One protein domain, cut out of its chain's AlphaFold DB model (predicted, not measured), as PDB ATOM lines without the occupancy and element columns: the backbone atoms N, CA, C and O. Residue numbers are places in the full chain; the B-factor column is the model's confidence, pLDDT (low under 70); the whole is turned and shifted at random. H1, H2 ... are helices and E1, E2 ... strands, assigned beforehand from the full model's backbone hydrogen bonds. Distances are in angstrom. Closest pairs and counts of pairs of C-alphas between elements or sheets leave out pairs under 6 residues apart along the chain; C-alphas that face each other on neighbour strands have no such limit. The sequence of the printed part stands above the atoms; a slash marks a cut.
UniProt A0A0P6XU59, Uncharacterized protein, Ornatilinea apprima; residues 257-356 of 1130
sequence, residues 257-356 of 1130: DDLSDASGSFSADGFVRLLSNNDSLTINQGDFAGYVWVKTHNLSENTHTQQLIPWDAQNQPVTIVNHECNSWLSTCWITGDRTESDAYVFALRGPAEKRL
ATOM      1  N   ASP A 257      81.362  57.769  91.437       79.50
ATOM      2  CA  ASP A 257      82.542  57.729  92.311       79.50
ATOM      3  C   ASP A 257      83.865  57.821  91.533       79.50
ATOM      4  O   ASP A 257      84.869  58.278  92.081       79.50
ATOM      5  N   ASP A 258      83.866  57.396  90.265       83.88
ATOM      6  CA  ASP A 258      85.036  57.408  89.388       83.88
ATOM      7  C   ASP A 258      84.674  57.903  87.982       83.88
ATOM      8  O   ASP A 258      83.778  57.374  87.325       83.88
ATOM      9  N   LEU A 259      85.380  58.944  87.540       85.81
ATOM     10  CA  LEU A 259      85.257  59.555  86.216       85.81
ATOM     11  C   LEU A 259      86.596  59.522  85.462       85.81
ATOM     12  O   LEU A 259      86.766  60.279  84.509       85.81
ATOM     13  N   SER A 260      87.565  58.695  85.882       85.81
ATOM     14  CA  SER A 260      88.876  58.602  85.220       85.81
ATOM     15  C   SER A 260      88.784  58.244  83.741       85.81
ATOM     16  O   SER A 260      89.614  58.696  82.954       85.81
ATOM     17  N   ASP A 261      87.760  57.467  83.392       85.19
ATOM     18  CA  ASP A 261      87.519  56.928  82.055       85.19
ATOM     19  C   ASP A 261      86.549  57.811  81.245       85.19
ATOM     20  O   ASP A 261      86.165  57.476  80.132       85.19
ATOM     21  N   ALA A 262      86.119  58.954  81.795       85.81
ATOM     22  CA  ALA A 262      85.153  59.845  81.165       85.81
ATOM     23  C   ALA A 262      85.769  61.209  80.810       85.81
ATOM     24  O   ALA A 262      86.548  61.800  81.558       85.81
ATOM     25  N   SER A 263      85.374  61.755  79.660       87.50
ATOM     26  CA  SER A 263      85.749  63.085  79.179       87.50
ATOM     27  C   SER A 263      84.570  64.052  79.248       87.50
ATOM     28  O   SER A 263      83.514  63.793  78.674       87.50
ATOM     29  N   GLY A 264      84.767  65.214  79.865       86.69
ATOM     30  CA  GLY A 264      83.731  66.240  80.038       86.69
ATOM     31  C   GLY A 264      83.350  66.406  81.503       86.69
ATOM     32  O   GLY A 264      84.015  65.875  82.394       86.69
ATOM     33  N   SER A 265      82.299  67.174  81.767       86.25
ATOM     34  CA  SER A 265      81.827  67.418  83.126       86.25
ATOM     35  C   SER A 265      80.312  67.438  83.192       86.25
ATOM     36  O   SER A 265      79.671  68.270  82.557       86.25
ATOM     37  N   PHE A 266      79.732  66.628  84.076       90.44
ATOM     38  CA  PHE A 266      78.312  66.757  84.391       90.44
ATOM     39  C   PHE A 266      77.971  68.143  84.943       90.44
ATOM     40  O   PHE A 266      76.989  68.733  84.522       90.44
ATOM     41  N   SER A 267      78.801  68.712  85.815       85.88
ATOM     42  CA  SER A 267      78.521  70.025  86.413       85.88
ATOM     43  C   SER A 267      78.642  71.209  85.443       85.88
ATOM     44  O   SER A 267      77.983  72.225  85.647       85.88
ATOM     45  N   ALA A 268      79.483  71.106  84.404       83.88
ATOM     46  CA  ALA A 268      79.709  72.198  83.451       83.88
ATOM     47  C   ALA A 268      78.959  71.996  82.127       83.88
ATOM     48  O   ALA A 268      78.323  72.925  81.630       83.88
ATOM     49  N   ASP A 269      79.014  70.783  81.577       85.31
ATOM     50  CA  ASP A 269      78.483  70.435  80.257       85.31
ATOM     51  C   ASP A 269      77.110  69.745  80.348       85.31
ATOM     52  O   ASP A 269      76.334  69.778  79.395       85.31
ATOM     53  N   GLY A 270      76.784  69.132  81.493       86.81
ATOM     54  CA  GLY A 270      75.562  68.343  81.706       86.81
ATOM     55  C   GLY A 270      75.610  66.911  81.200       86.81
ATOM     56  O   GLY A 270      74.647  66.162  81.352       86.81
ATOM     57  N   PHE A 271      76.751  66.511  80.655       94.06
ATOM     58  CA  PHE A 271      77.016  65.169  80.175       94.06
ATOM     59  C   PHE A 271      78.506  64.858  80.303       94.06
ATOM     60  O   PHE A 271      79.341  65.750  80.463       94.06
ATOM     61  N   VAL A 272      78.844  63.582  80.186       91.50
ATOM     62  CA  VAL A 272      80.221  63.134  79.958       91.50
ATOM     63  C   VAL A 272      80.254  62.205  78.755       91.50
ATOM     64  O   VAL A 272      79.222  61.688  78.323       91.50
ATOM     65  N   ARG A 273      81.443  62.010  78.197       92.88
ATOM     66  CA  ARG A 273      81.686  61.130  77.058       92.88
ATOM     67  C   ARG A 273      82.608  60.003  77.469       92.88
ATOM     68  O   ARG A 273      83.642  60.259  78.078       92.88
ATOM     69  N   LEU A 274      82.249  58.796  77.082       89.25
ATOM     70  CA  LEU A 274      83.124  57.637  77.104       89.25
ATOM     71  C   LEU A 274      83.621  57.464  75.663       89.25
ATOM     72  O   LEU A 274      82.793  57.363  74.754       89.25
ATOM     73  N   LEU A 275      84.935  57.560  75.457       84.75
ATOM     74  CA  LEU A 275      85.562  57.755  74.135       84.75
ATOM     75  C   LEU A 275      86.475  56.593  73.731       84.75
ATOM     76  O   LEU A 275      87.111  56.628  72.685       84.75
ATOM     77  N   SER A 276      86.689  55.640  74.630       83.25
ATOM     78  CA  SER A 276      87.567  54.500  74.424       83.25
ATOM     79  C   SER A 276      86.875  53.208  74.836       83.25
ATOM     80  O   SER A 276      85.905  53.192  75.599       83.25
ATOM     81  N   ASN A 277      87.358  52.096  74.292       83.56
ATOM     82  CA  ASN A 277      86.793  50.790  74.581       83.56
ATOM     83  C   ASN A 277      86.926  50.426  76.064       83.56
ATOM     84  O   ASN A 277      88.024  50.454  76.621       83.56
ATOM     85  N   ASN A 278      85.830  49.957  76.654       83.44
ATOM     86  CA  ASN A 278      85.689  49.656  78.078       83.44
ATOM     87  C   ASN A 278      85.809  50.866  79.005       83.44
ATOM     88  O   ASN A 278      85.794  50.657  80.220       83.44
ATOM     89  N   ASP A 279      85.862  52.091  78.472       87.75
ATOM     90  CA  ASP A 279      85.593  53.260  79.296       87.75
ATOM     91  C   ASP A 279      84.238  53.042  79.953       87.75
ATOM     92  O   ASP A 279      83.250  52.689  79.297       87.75
ATOM     93  N   SER A 280      84.194  53.192  81.267       91.00
ATOM     94  CA  SER A 280      82.984  52.910  82.011       91.00
ATOM     95  C   SER A 280      82.779  53.918  83.113       91.00
ATOM     96  O   SER A 280      83.717  54.499  83.652       91.00
ATOM     97  N   LEU A 281      81.516  54.117  83.453       92.38
ATOM     98  CA  LEU A 281      81.143  54.812  84.667       92.38
ATOM     99  C   LEU A 281      80.008  54.052  85.337       92.38
ATOM    100  O   LEU A 281      79.161  53.440  84.677       92.38
ATOM    101  N   THR A 282      79.985  54.099  86.661       94.25
ATOM    102  CA  THR A 282      78.875  53.578  87.452       94.25
ATOM    103  C   THR A 282      78.158  54.748  88.105       94.25
ATOM    104  O   THR A 282      78.735  55.465  88.919       94.25
ATOM    105  N   ILE A 283      76.891  54.926  87.748       92.75
ATOM    106  CA  ILE A 283      75.974  55.842  88.419       92.75
ATOM    107  C   ILE A 283      75.413  55.093  89.623       92.75
ATOM    108  O   ILE A 283      74.788  54.037  89.479       92.75
ATOM    109  N   ASN A 284      75.667  55.619  90.816       92.56
ATOM    110  CA  ASN A 284      75.154  55.061  92.054       92.56
ATOM    111  C   ASN A 284      73.625  55.101  92.094       92.56
ATOM    112  O   ASN A 284      72.983  55.909  91.423       92.56
ATOM    113  N   GLN A 285      73.038  54.214  92.899       89.94
ATOM    114  CA  GLN A 285      71.595  54.210  93.099       89.94
ATOM    115  C   GLN A 285      71.132  55.579  93.620       89.94
ATOM    116  O   GLN A 285      71.612  56.053  94.651       89.94
ATOM    117  N   GLY A 286      70.156  56.169  92.940       81.94
ATOM    118  CA  GLY A 286      69.614  57.482  93.256       81.94
ATOM    119  C   GLY A 286      68.508  57.855  92.280       81.94
ATOM    120  O   GLY A 286      68.322  57.183  91.273       81.94
ATOM    121  N   ASP A 287      67.765  58.918  92.575       87.62
ATOM    122  CA  ASP A 287      66.615  59.347  91.769       87.62
ATOM    123  C   ASP A 287      67.046  60.043  90.467       87.62
ATOM    124  O   ASP A 287      66.775  61.219  90.259       87.62
ATOM    125  N   PHE A 288      67.785  59.330  89.615       86.88
ATOM    126  CA  PHE A 288      68.295  59.813  88.338       86.88
ATOM    127  C   PHE A 288      67.932  58.850  87.215       86.88
ATOM    128  O   PHE A 288      68.103  57.636  87.336       86.88
ATOM    129  N   ALA A 289      67.493  59.416  86.095       85.88
ATOM    130  CA  ALA A 289      67.263  58.691  84.854       85.88
ATOM    131  C   ALA A 289      67.650  59.566  83.660       85.88
ATOM    132  O   ALA A 289      67.673  60.800  83.740       85.88
ATOM    133  N   GLY A 290      67.959  58.934  82.538       87.56
ATOM    134  CA  GLY A 290      68.418  59.646  81.359       87.56
ATOM    135  C   GLY A 290      68.681  58.732  80.183       87.56
ATOM    136  O   GLY A 290      68.086  57.661  80.064       87.56
ATOM    137  N   TYR A 291      69.587  59.174  79.317       91.31
ATOM    138  CA  TYR A 291      69.940  58.451  78.107       91.31
ATOM    139  C   TYR A 291      71.454  58.309  77.951       91.31
ATOM    140  O   TYR A 291      72.248  59.087  78.489       91.31
ATOM    141  N   VAL A 292      71.836  57.279  77.204       89.94
ATOM    142  CA  VAL A 292      73.137  57.156  76.560       89.94
ATOM    143  C   VAL A 292      72.913  57.356  75.071       89.94
ATOM    144  O   VAL A 292      72.209  56.567  74.440       89.94
ATOM    145  N   TRP A 293      73.490  58.412  74.511       92.62
ATOM    146  CA  TRP A 293      73.532  58.606  73.067       92.62
ATOM    147  C   TRP A 293      74.843  58.042  72.536       92.62
ATOM    148  O   TRP A 293      75.909  58.606  72.772       92.62
ATOM    149  N   VAL A 294      74.752  56.905  71.852       85.00
ATOM    150  CA  VAL A 294      75.889  56.215  71.246       85.00
ATOM    151  C   VAL A 294      75.962  56.616  69.784       85.00
ATOM    152  O   VAL A 294      74.997  56.440  69.041       85.00
ATOM    153  N   LYS A 295      77.098  57.165  69.370       83.69
ATOM    154  CA  LYS A 295      77.412  57.421  67.965       83.69
ATOM    155  C   LYS A 295      78.413  56.395  67.513       83.69
ATOM    156  O   LYS A 295      79.500  56.353  68.071       83.69
ATOM    157  N   THR A 296      78.066  55.638  66.491       80.62
ATOM    158  CA  THR A 296      78.888  54.550  65.993       80.62
ATOM    159  C   THR A 296      79.348  54.868  64.583       80.62
ATOM    160  O   THR A 296      78.553  54.899  63.646       80.62
ATOM    161  N   HIS A 297      80.644  55.086  64.404       80.75
ATOM    162  CA  HIS A 297      81.270  55.020  63.095       80.75
ATOM    163  C   HIS A 297      81.644  53.567  62.832       80.75
ATOM    164  O   HIS A 297      82.591  53.028  63.403       80.75
ATOM    165  N   ASN A 298      80.876  52.916  61.967       74.31
ATOM    166  CA  ASN A 298      81.252  51.633  61.409       74.31
ATOM    167  C   ASN A 298      82.414  51.868  60.439       74.31
ATOM    168  O   ASN A 298      82.238  52.262  59.284       74.31
ATOM    169  N   LEU A 299      83.621  51.639  60.937       70.69
ATOM    170  CA  LEU A 299      84.856  51.766  60.184       70.69
ATOM    171  C   LEU A 299      84.925  50.759  59.031       70.69
ATOM    172  O   LEU A 299      85.622  51.017  58.049       70.69
ATOM    173  N   SER A 300      84.232  49.619  59.149       64.75
ATOM    174  CA  SER A 300      84.204  48.580  58.115       64.75
ATOM    175  C   SER A 300      83.412  49.019  56.884       64.75
ATOM    176  O   SER A 300      83.857  48.801  55.759       64.75
ATOM    177  N   GLU A 301      82.259  49.652  57.085       60.66
ATOM    178  CA  GLU A 301      81.362  50.073  55.999       60.66
ATOM    179  C   GLU A 301      81.487  51.567  55.662       60.66
ATOM    180  O   GLU A 301      80.880  52.057  54.711       60.66
ATOM    181  N   ASN A 302      82.283  52.302  56.445       68.00
ATOM    182  CA  ASN A 302      82.315  53.763  56.469       68.00
ATOM    183  C   ASN A 302      80.912  54.382  56.641       68.00
ATOM    184  O   ASN A 302      80.611  55.455  56.110       68.00
ATOM    185  N   THR A 303      80.051  53.692  57.387       62.22
ATOM    186  CA  THR A 303      78.705  54.144  57.728       62.22
ATOM    187  C   THR A 303      78.716  54.726  59.132       62.22
ATOM    188  O   THR A 303      79.471  54.301  60.003       62.22
ATOM    189  N   HIS A 304      77.905  55.751  59.346       69.94
ATOM    190  CA  HIS A 304      77.703  56.324  60.666       69.94
ATOM    191  C   HIS A 304      76.290  55.954  61.096       69.94
ATOM    192  O   HIS A 304      75.357  56.002  60.299       69.94
ATOM    193  N   THR A 305      76.143  55.525  62.337       73.62
ATOM    194  CA  THR A 305      74.853  55.241  62.950       73.62
ATOM    195  C   THR A 305      74.814  55.880  64.325       73.62
ATOM    196  O   THR A 305      75.836  56.265  64.899       73.62
ATOM    197  N   GLN A 306      73.612  56.046  64.852       80.38
ATOM    198  CA  GLN A 306      73.414  56.536  66.202       80.38
ATOM    199  C   GLN A 306      72.309  55.740  66.874       80.38
ATOM    200  O   GLN A 306      71.397  55.244  66.216       80.38
ATOM    201  N   GLN A 307      72.408  55.614  68.188       82.31
ATOM    202  CA  GLN A 307      71.419  54.936  69.003       82.31
ATOM    203  C   GLN A 307      71.221  55.694  70.310       82.31
ATOM    204  O   GLN A 307      72.172  56.197  70.907       82.31
ATOM    205  N   LEU A 308      69.975  55.736  70.771       82.69
ATOM    206  CA  LEU A 308      69.616  56.269  72.074       82.69
ATOM    207  C   LEU A 308      69.189  55.125  73.001       82.69
ATOM    208  O   LEU A 308      68.290  54.354  72.666       82.69
ATOM    209  N   ILE A 309      69.836  55.001  74.159       83.75
ATOM    210  CA  ILE A 309      69.594  53.924  75.129       83.75
ATOM    211  C   ILE A 309      69.139  54.549  76.455       83.75
ATOM    212  O   ILE A 309      69.927  55.264  77.072       83.75
ATOM    213  N   PRO A 310      67.898  54.318  76.921       84.56
ATOM    214  CA  PRO A 310      67.440  54.841  78.205       84.56
ATOM    215  C   PRO A 310      68.078  54.090  79.381       84.56
ATOM    216  O   PRO A 310      68.314  52.882  79.306       84.56
ATOM    217  N   TRP A 311      68.304  54.788  80.492       86.38
ATOM    218  CA  TRP A 311      68.771  54.203  81.749       86.38
ATOM    219  C   TRP A 311      68.072  54.830  82.964       86.38
ATOM    220  O   TRP A 311      67.644  55.983  82.922       86.38
ATOM    221  N   ASP A 312      67.969  54.062  84.053       89.94
ATOM    222  CA  ASP A 312      67.303  54.457  85.300       89.94
ATOM    223  C   ASP A 312      68.041  53.860  86.513       89.94
ATOM    224  O   ASP A 312      68.168  52.636  86.629       89.94
ATOM    225  N   ALA A 313      68.540  54.728  87.399       85.81
ATOM    226  CA  ALA A 313      69.305  54.363  88.592       85.81
ATOM    227  C   ALA A 313      68.480  54.376  89.896       85.81
ATOM    228  O   ALA A 313      69.036  54.180  90.979       85.81
ATOM    229  N   GLN A 314      67.155  54.561  89.829       81.56
ATOM    230  CA  GLN A 314      66.297  54.710  91.012       81.56
ATOM    231  C   GLN A 314      66.323  53.472  91.924       81.56
ATOM    232  O   GLN A 314      66.407  53.569  93.153       81.56
ATOM    233  N   ASN A 315      66.290  52.283  91.321       77.25
ATOM    234  CA  ASN A 315      66.166  51.019  92.053       77.25
ATOM    235  C   ASN A 315      67.503  50.305  92.296       77.25
ATOM    236  O   ASN A 315      67.599  49.478  93.202       77.25
ATOM    237  N   GLN A 316      68.523  50.593  91.486       84.38
ATOM    238  CA  GLN A 316      69.835  49.948  91.534       84.38
ATOM    239  C   GLN A 316      70.879  50.816  90.816       84.38
ATOM    240  O   GLN A 316      70.502  51.576  89.926       84.38
ATOM    241  N   PRO A 317      72.176  50.699  91.152       87.56
ATOM    242  CA  PRO A 317      73.219  51.390  90.403       87.56
ATOM    243  C   PRO A 317      73.259  50.917  88.943       87.56
ATOM    244  O   PRO A 317      73.032  49.738  88.652       87.56
ATOM    245  N   VAL A 318      73.597  51.828  88.033       92.06
ATOM    246  CA  VAL A 318      73.705  51.565  86.594       92.06
ATOM    247  C   VAL A 318      75.162  51.691  86.183       92.06
ATOM    248  O   VAL A 318      75.785  52.721  86.414       92.06
ATOM    249  N   THR A 319      75.709  50.653  85.557       92.75
ATOM    250  CA  THR A 319      77.040  50.721  84.940       92.75
ATOM    251  C   THR A 319      76.881  50.860  83.441       92.75
ATOM    252  O   THR A 319      76.246  50.020  82.805       92.75
ATOM    253  N   ILE A 320      77.454  51.927  82.897       90.62
ATOM    254  CA  ILE A 320      77.481  52.208  81.468       90.62
ATOM    255  C   ILE A 320      78.902  51.946  81.004       90.62
ATOM    256  O   ILE A 320      79.850  52.457  81.595       90.62
ATOM    257  N   VAL A 321      79.031  51.129  79.967       88.50
ATOM    258  CA  VAL A 321      80.313  50.763  79.375       88.50
ATOM    259  C   VAL A 321      80.261  51.156  77.913       88.50
ATOM    260  O   VAL A 321      79.327  50.779  77.201       88.50
ATOM    261  N   ASN A 322      81.249  51.923  77.474       86.31
ATOM    262  CA  ASN A 322      81.442  52.162  76.062       86.31
ATOM    263  C   ASN A 322      82.049  50.924  75.420       86.31
ATOM    264  O   ASN A 322      83.059  50.383  75.877       86.31
ATOM    265  N   HIS A 323      81.403  50.476  74.357       80.75
ATOM    266  CA  HIS A 323      81.833  49.318  73.608       80.75
ATOM    267  C   HIS A 323      82.282  49.782  72.239       80.75
ATOM    268  O   HIS A 323      81.472  50.111  71.369       80.75
ATOM    269  N   GLU A 324      83.593  49.768  72.059       75.50
ATOM    270  CA  GLU A 324      84.194  49.998  70.762       75.50
ATOM    271  C   GLU A 324      84.796  48.696  70.268       75.50
ATOM    272  O   GLU A 324      85.422  47.932  71.007       75.50
ATOM    273  N   CYS A 325      84.649  48.472  68.975       72.44
ATOM    274  CA  CYS A 325      85.374  47.450  68.249       72.44
ATOM    275  C   CYS A 325      86.413  48.127  67.338       72.44
ATOM    276  O   CYS A 325      86.511  47.844  66.141       72.44
ATOM    277  N   ASN A 326      87.177  49.065  67.907       65.06
ATOM    278  CA  ASN A 326      88.214  49.821  67.203       65.06
ATOM    279  C   ASN A 326      89.614  49.207  67.369       65.06
ATOM    280  O   ASN A 326      90.466  49.373  66.488       65.06
ATOM    281  N   SER A 327      89.819  48.452  68.457       55.50
ATOM    282  CA  SER A 327      91.074  47.806  68.824       55.50
ATOM    283  C   SER A 327      91.246  46.448  68.166       55.50
ATOM    284  O   SER A 327      90.327  45.654  67.992       55.50
ATOM    285  N   TRP A 328      92.498  46.165  67.856       47.09
ATOM    286  CA  TRP A 328      92.930  44.949  67.209       47.09
ATOM    287  C   TRP A 328      92.975  43.730  68.170       47.09
ATOM    288  O   TRP A 328      93.050  42.584  67.742       47.09
ATOM    289  N   LEU A 329      92.906  43.950  69.487       45.72
ATOM    290  CA  LEU A 329      93.034  42.899  70.514       45.72
ATOM    291  C   LEU A 329      91.710  42.503  71.197       45.72
ATOM    292  O   LEU A 329      91.729  41.668  72.103       45.72
ATOM    293  N   SER A 330      90.577  43.119  70.848       46.19
ATOM    294  CA  SER A 330      89.329  43.035  71.627       46.19
ATOM    295  C   SER A 330      88.241  42.206  70.943       46.19
ATOM    296  O   SER A 330      87.585  42.820  70.129       46.19
ATOM    297  N   THR A 331      88.005  40.937  71.342       48.19
ATOM    298  CA  THR A 331      87.150  39.814  70.797       48.19
ATOM    299  C   THR A 331      85.908  40.037  69.888       48.19
ATOM    300  O   THR A 331      85.292  39.062  69.449       48.19
ATOM    301  N   CYS A 332      85.506  41.266  69.606       42.31
ATOM    302  CA  CYS A 332      84.350  41.737  68.860       42.31
ATOM    303  C   CYS A 332      84.346  41.460  67.326       42.31
ATOM    304  O   CYS A 332      83.250  41.258  66.798       42.31
ATOM    305  N   TRP A 333      85.467  41.296  66.600       43.56
ATOM    306  CA  TRP A 333      85.441  40.836  65.178       43.56
ATOM    307  C   TRP A 333      84.956  39.432  64.934       43.56
ATOM    308  O   TRP A 333      84.588  39.088  63.811       43.56
ATOM    309  N   ILE A 334      85.035  38.566  65.939       47.00
ATOM    310  CA  ILE A 334      84.581  37.193  65.769       47.00
ATOM    311  C   ILE A 334      83.045  37.229  65.619       47.00
ATOM    312  O   ILE A 334      82.441  36.241  65.210       47.00
ATOM    313  N   THR A 335      82.411  38.379  65.910       41.78
ATOM    314  CA  THR A 335      80.964  38.558  66.025       41.78
ATOM    315  C   THR A 335      80.351  39.754  65.266       41.78
ATOM    316  O   THR A 335      79.134  39.722  65.098       41.78
ATOM    317  N   GLY A 336      81.092  40.774  64.790       53.94
ATOM    318  CA  GLY A 336      80.483  41.946  64.115       53.94
ATOM    319  C   GLY A 336      81.445  43.064  63.663       53.94
ATOM    320  O   GLY A 336      82.649  42.972  63.888       53.94
ATOM    321  N   ASP A 337      80.916  44.079  62.965       64.06
ATOM    322  CA  ASP A 337      81.678  45.162  62.312       64.06
ATOM    323  C   ASP A 337      82.604  45.955  63.244       64.06
ATOM    324  O   ASP A 337      82.344  46.091  64.440       64.06
ATOM    325  N   ARG A 338      83.683  46.523  62.676       69.69
ATOM    326  CA  ARG A 338      84.571  47.426  63.410       69.69
ATOM    327  C   ARG A 338      83.864  48.743  63.621       69.69
ATOM    328  O   ARG A 338      83.485  49.418  62.666       69.69
ATOM    329  N   THR A 339      83.754  49.118  64.877       72.69
ATOM    330  CA  THR A 339      83.001  50.282  65.302       72.69
ATOM    331  C   THR A 339      83.857  51.138  66.216       72.69
ATOM    332  O   THR A 339      84.400  50.656  67.210       72.69
ATOM    333  N   GLU A 340      84.000  52.408  65.865       79.44
ATOM    334  CA  GLU A 340      84.350  53.453  66.824       79.44
ATOM    335  C   GLU A 340      83.042  53.999  67.372       79.44
ATOM    336  O   GLU A 340      82.163  54.373  66.596       79.44
ATOM    337  N   SER A 341      82.891  53.974  68.693       80.06
ATOM    338  CA  SER A 341      81.643  54.344  69.343       80.06
ATOM    339  C   SER A 341      81.926  55.392  70.402       80.06
ATOM    340  O   SER A 341      82.618  55.109  71.370       80.06
ATOM    341  N   ASP A 342      81.336  56.572  70.269       84.62
ATOM    342  CA  ASP A 342      81.344  57.572  71.333       84.62
ATOM    343  C   ASP A 342      80.015  57.506  72.085       84.62
ATOM    344  O   ASP A 342      78.951  57.704  71.489       84.62
ATOM    345  N   ALA A 343      80.060  57.290  73.400       87.75
ATOM    346  CA  ALA A 343      78.867  57.275  74.242       87.75
ATOM    347  C   ALA A 343      78.755  58.562  75.071       87.75
ATOM    348  O   ALA A 343      79.596  58.850  75.921       87.75
ATOM    349  N   TYR A 344      77.686  59.325  74.850       93.00
ATOM    350  CA  TYR A 344      77.339  60.528  75.605       93.00
ATOM    351  C   TYR A 344      76.347  60.141  76.695       93.00
ATOM    352  O   TYR A 344      75.218  59.753  76.396       93.00
ATOM    353  N   VAL A 345      76.759  60.248  77.953       92.88
ATOM    354  CA  VAL A 345      75.934  59.892  79.110       92.88
ATOM    355  C   VAL A 345      75.404  61.162  79.755       92.88
ATOM    356  O   VAL A 345      76.192  62.034  80.121       92.88
ATOM    357  N   PHE A 346      74.085  61.263  79.916       94.69
ATOM    358  CA  PHE A 346      73.439  62.411  80.553       94.69
ATOM    359  C   PHE A 346      72.110  62.041  81.211       94.69
ATOM    360  O   PHE A 346      71.412  61.126  80.774       94.69
ATOM    361  N   ALA A 347      71.766  62.771  82.274       92.50
ATOM    362  CA  ALA A 347      70.512  62.629  83.003       92.50
ATOM    363  C   ALA A 347      69.516  63.710  82.586       92.50
ATOM    364  O   ALA A 347      69.887  64.880  82.507       92.50
ATOM    365  N   LEU A 348      68.260  63.308  82.386       88.88
ATOM    366  CA  LEU A 348      67.123  64.208  82.153       88.88
ATOM    367  C   LEU A 348      66.057  64.122  83.249       88.88
ATOM    368  O   LEU A 348      65.009  64.750  83.141       88.88
ATOM    369  N   ARG A 349      66.324  63.349  84.303       87.88
ATOM    370  CA  ARG A 349      65.578  63.322  85.560       87.88
ATOM    371  C   ARG A 349      66.566  63.292  86.716       87.88
ATOM    372  O   ARG A 349      67.570  62.579  86.640       87.88
ATOM    373  N   GLY A 350      66.275  64.046  87.768       82.12
ATOM    374  CA  GLY A 350      67.146  64.172  88.928       82.12
ATOM    375  C   GLY A 350      66.542  65.026  90.048       82.12
ATOM    376  O   GLY A 350      65.551  65.726  89.831       82.12
ATOM    377  N   PRO A 351      67.162  65.046  91.240       82.75
ATOM    378  CA  PRO A 351      66.848  65.991  92.305       82.75
ATOM    379  C   PRO A 351      67.036  67.442  91.846       82.75
ATOM    380  O   PRO A 351      67.996  67.766  91.141       82.75
ATOM    381  N   ALA A 352      66.144  68.336  92.274       79.38
ATOM    382  CA  ALA A 352      66.098  69.725  91.813       79.38
ATOM    383  C   ALA A 352      67.400  70.503  92.083       79.38
ATOM    384  O   ALA A 352      67.806  71.330  91.271       79.38
ATOM    385  N   GLU A 353      68.096  70.207  93.180       81.31
ATOM    386  CA  GLU A 353      69.389  70.795  93.545       81.31
ATOM    387  C   GLU A 353      70.551  70.367  92.644       81.31
ATOM    388  O   GLU A 353      71.636  70.946  92.710       81.31
ATOM    389  N   LYS A 354      70.342  69.343  91.814       89.12
ATOM    390  CA  LYS A 354      71.294  68.898  90.796       89.12
ATOM    391  C   LYS A 354      70.942  69.400  89.406       89.12
ATOM    392  O   LYS A 354      71.690  69.127  88.476       89.12
ATOM    393  N   ARG A 355      69.838  70.125  89.236       88.06
ATOM    394  CA  ARG A 355      69.457  70.684  87.940       88.06
ATOM    395  C   ARG A 355      70.495  71.701  87.480       88.06
ATOM    396  O   ARG A 355      70.878  72.593  88.233       88.06
ATOM    397  N   LEU A 356      70.909  71.587  86.227       87.88
ATOM    398  CA  LEU A 356      71.817  72.544  85.619       87.88
ATOM    399  C   LEU A 356      71.031  73.727  85.079       87.88
ATOM    400  O   LEU A 356      70.165  73.577  84.214       87.88
TER     401      LEU A 356
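AT A GLANCE: This is residues 257 to 356 of the 1130 residues of an uncharacterized protein of Ornatilinea apprima (UniProt A0A0P6XU59). A lopsided sandwich: a long, twisted sheet is faced over part of its length by a small sheet of two short strands, E3 and E6. The long strands E7, E4 and E5 make most of the large sheet, with the short E1 and E2 at one edge and little H1 grazing it. The printed part has 100 residues with one named helix and seven named strands, in the order E1 H1 E2 E3 E4 E5 E6 E7 along the chain; of the 50 residues in named elements 46 are in strands, the class being mostly strand, and the sheets, E1 - E2 - E7 - E4 - E5 and E3 - E6, are antiparallel. It is compact, with a radius of gyration of the C-alphas of 14.5 A, and spans 44 by 22 by 21 A, only just a rod.

IN THESE COORDINATES: E1 is residues 263 to 265, from C-alpha 263 at (85.749, 63.085, 79.179); H1 is 266 to 269, E2 271 to 274 and E3 280 to 283. E4, residues 289 to 298, is 28.2 A long, and E5, 303 to 312, 29.8 A. E6 is 318 to 321. E7, 339 to 349, is 29.7 A long and ends with C-alpha 349 at (65.578, 63.322, 85.560).

HOW THE PARTS SIT: Edge strand E1 pairs with E2 by N 263 and O 273, 2.8 A. E2 pairs with E7 by N 274 and O 343, 2.9 A. E7 pairs with E4 by N 342 and O 295, 2.9 A. The hairpin E4 and E5 has N 294 and O 307 at 2.8 A. E3 pairs with E6 by N 283 and O 318, 2.8 A. The two sheets' facing parts are 9.4 A centre to centre. H1 is too short for an O i to N i+4 pair, and its one O i to N i+3 pair is out of range.

THE WHOLE: The C-alphas of Ile 334 and Glu 353, the two farthest apart, are 46.2 A apart. The printed part has no cut. The link E6 to E7, residues 322 to 338, is long; the others are tight. Confidence is low, with pLDDT under 70, at residues 300 to 304 and 326 to 338.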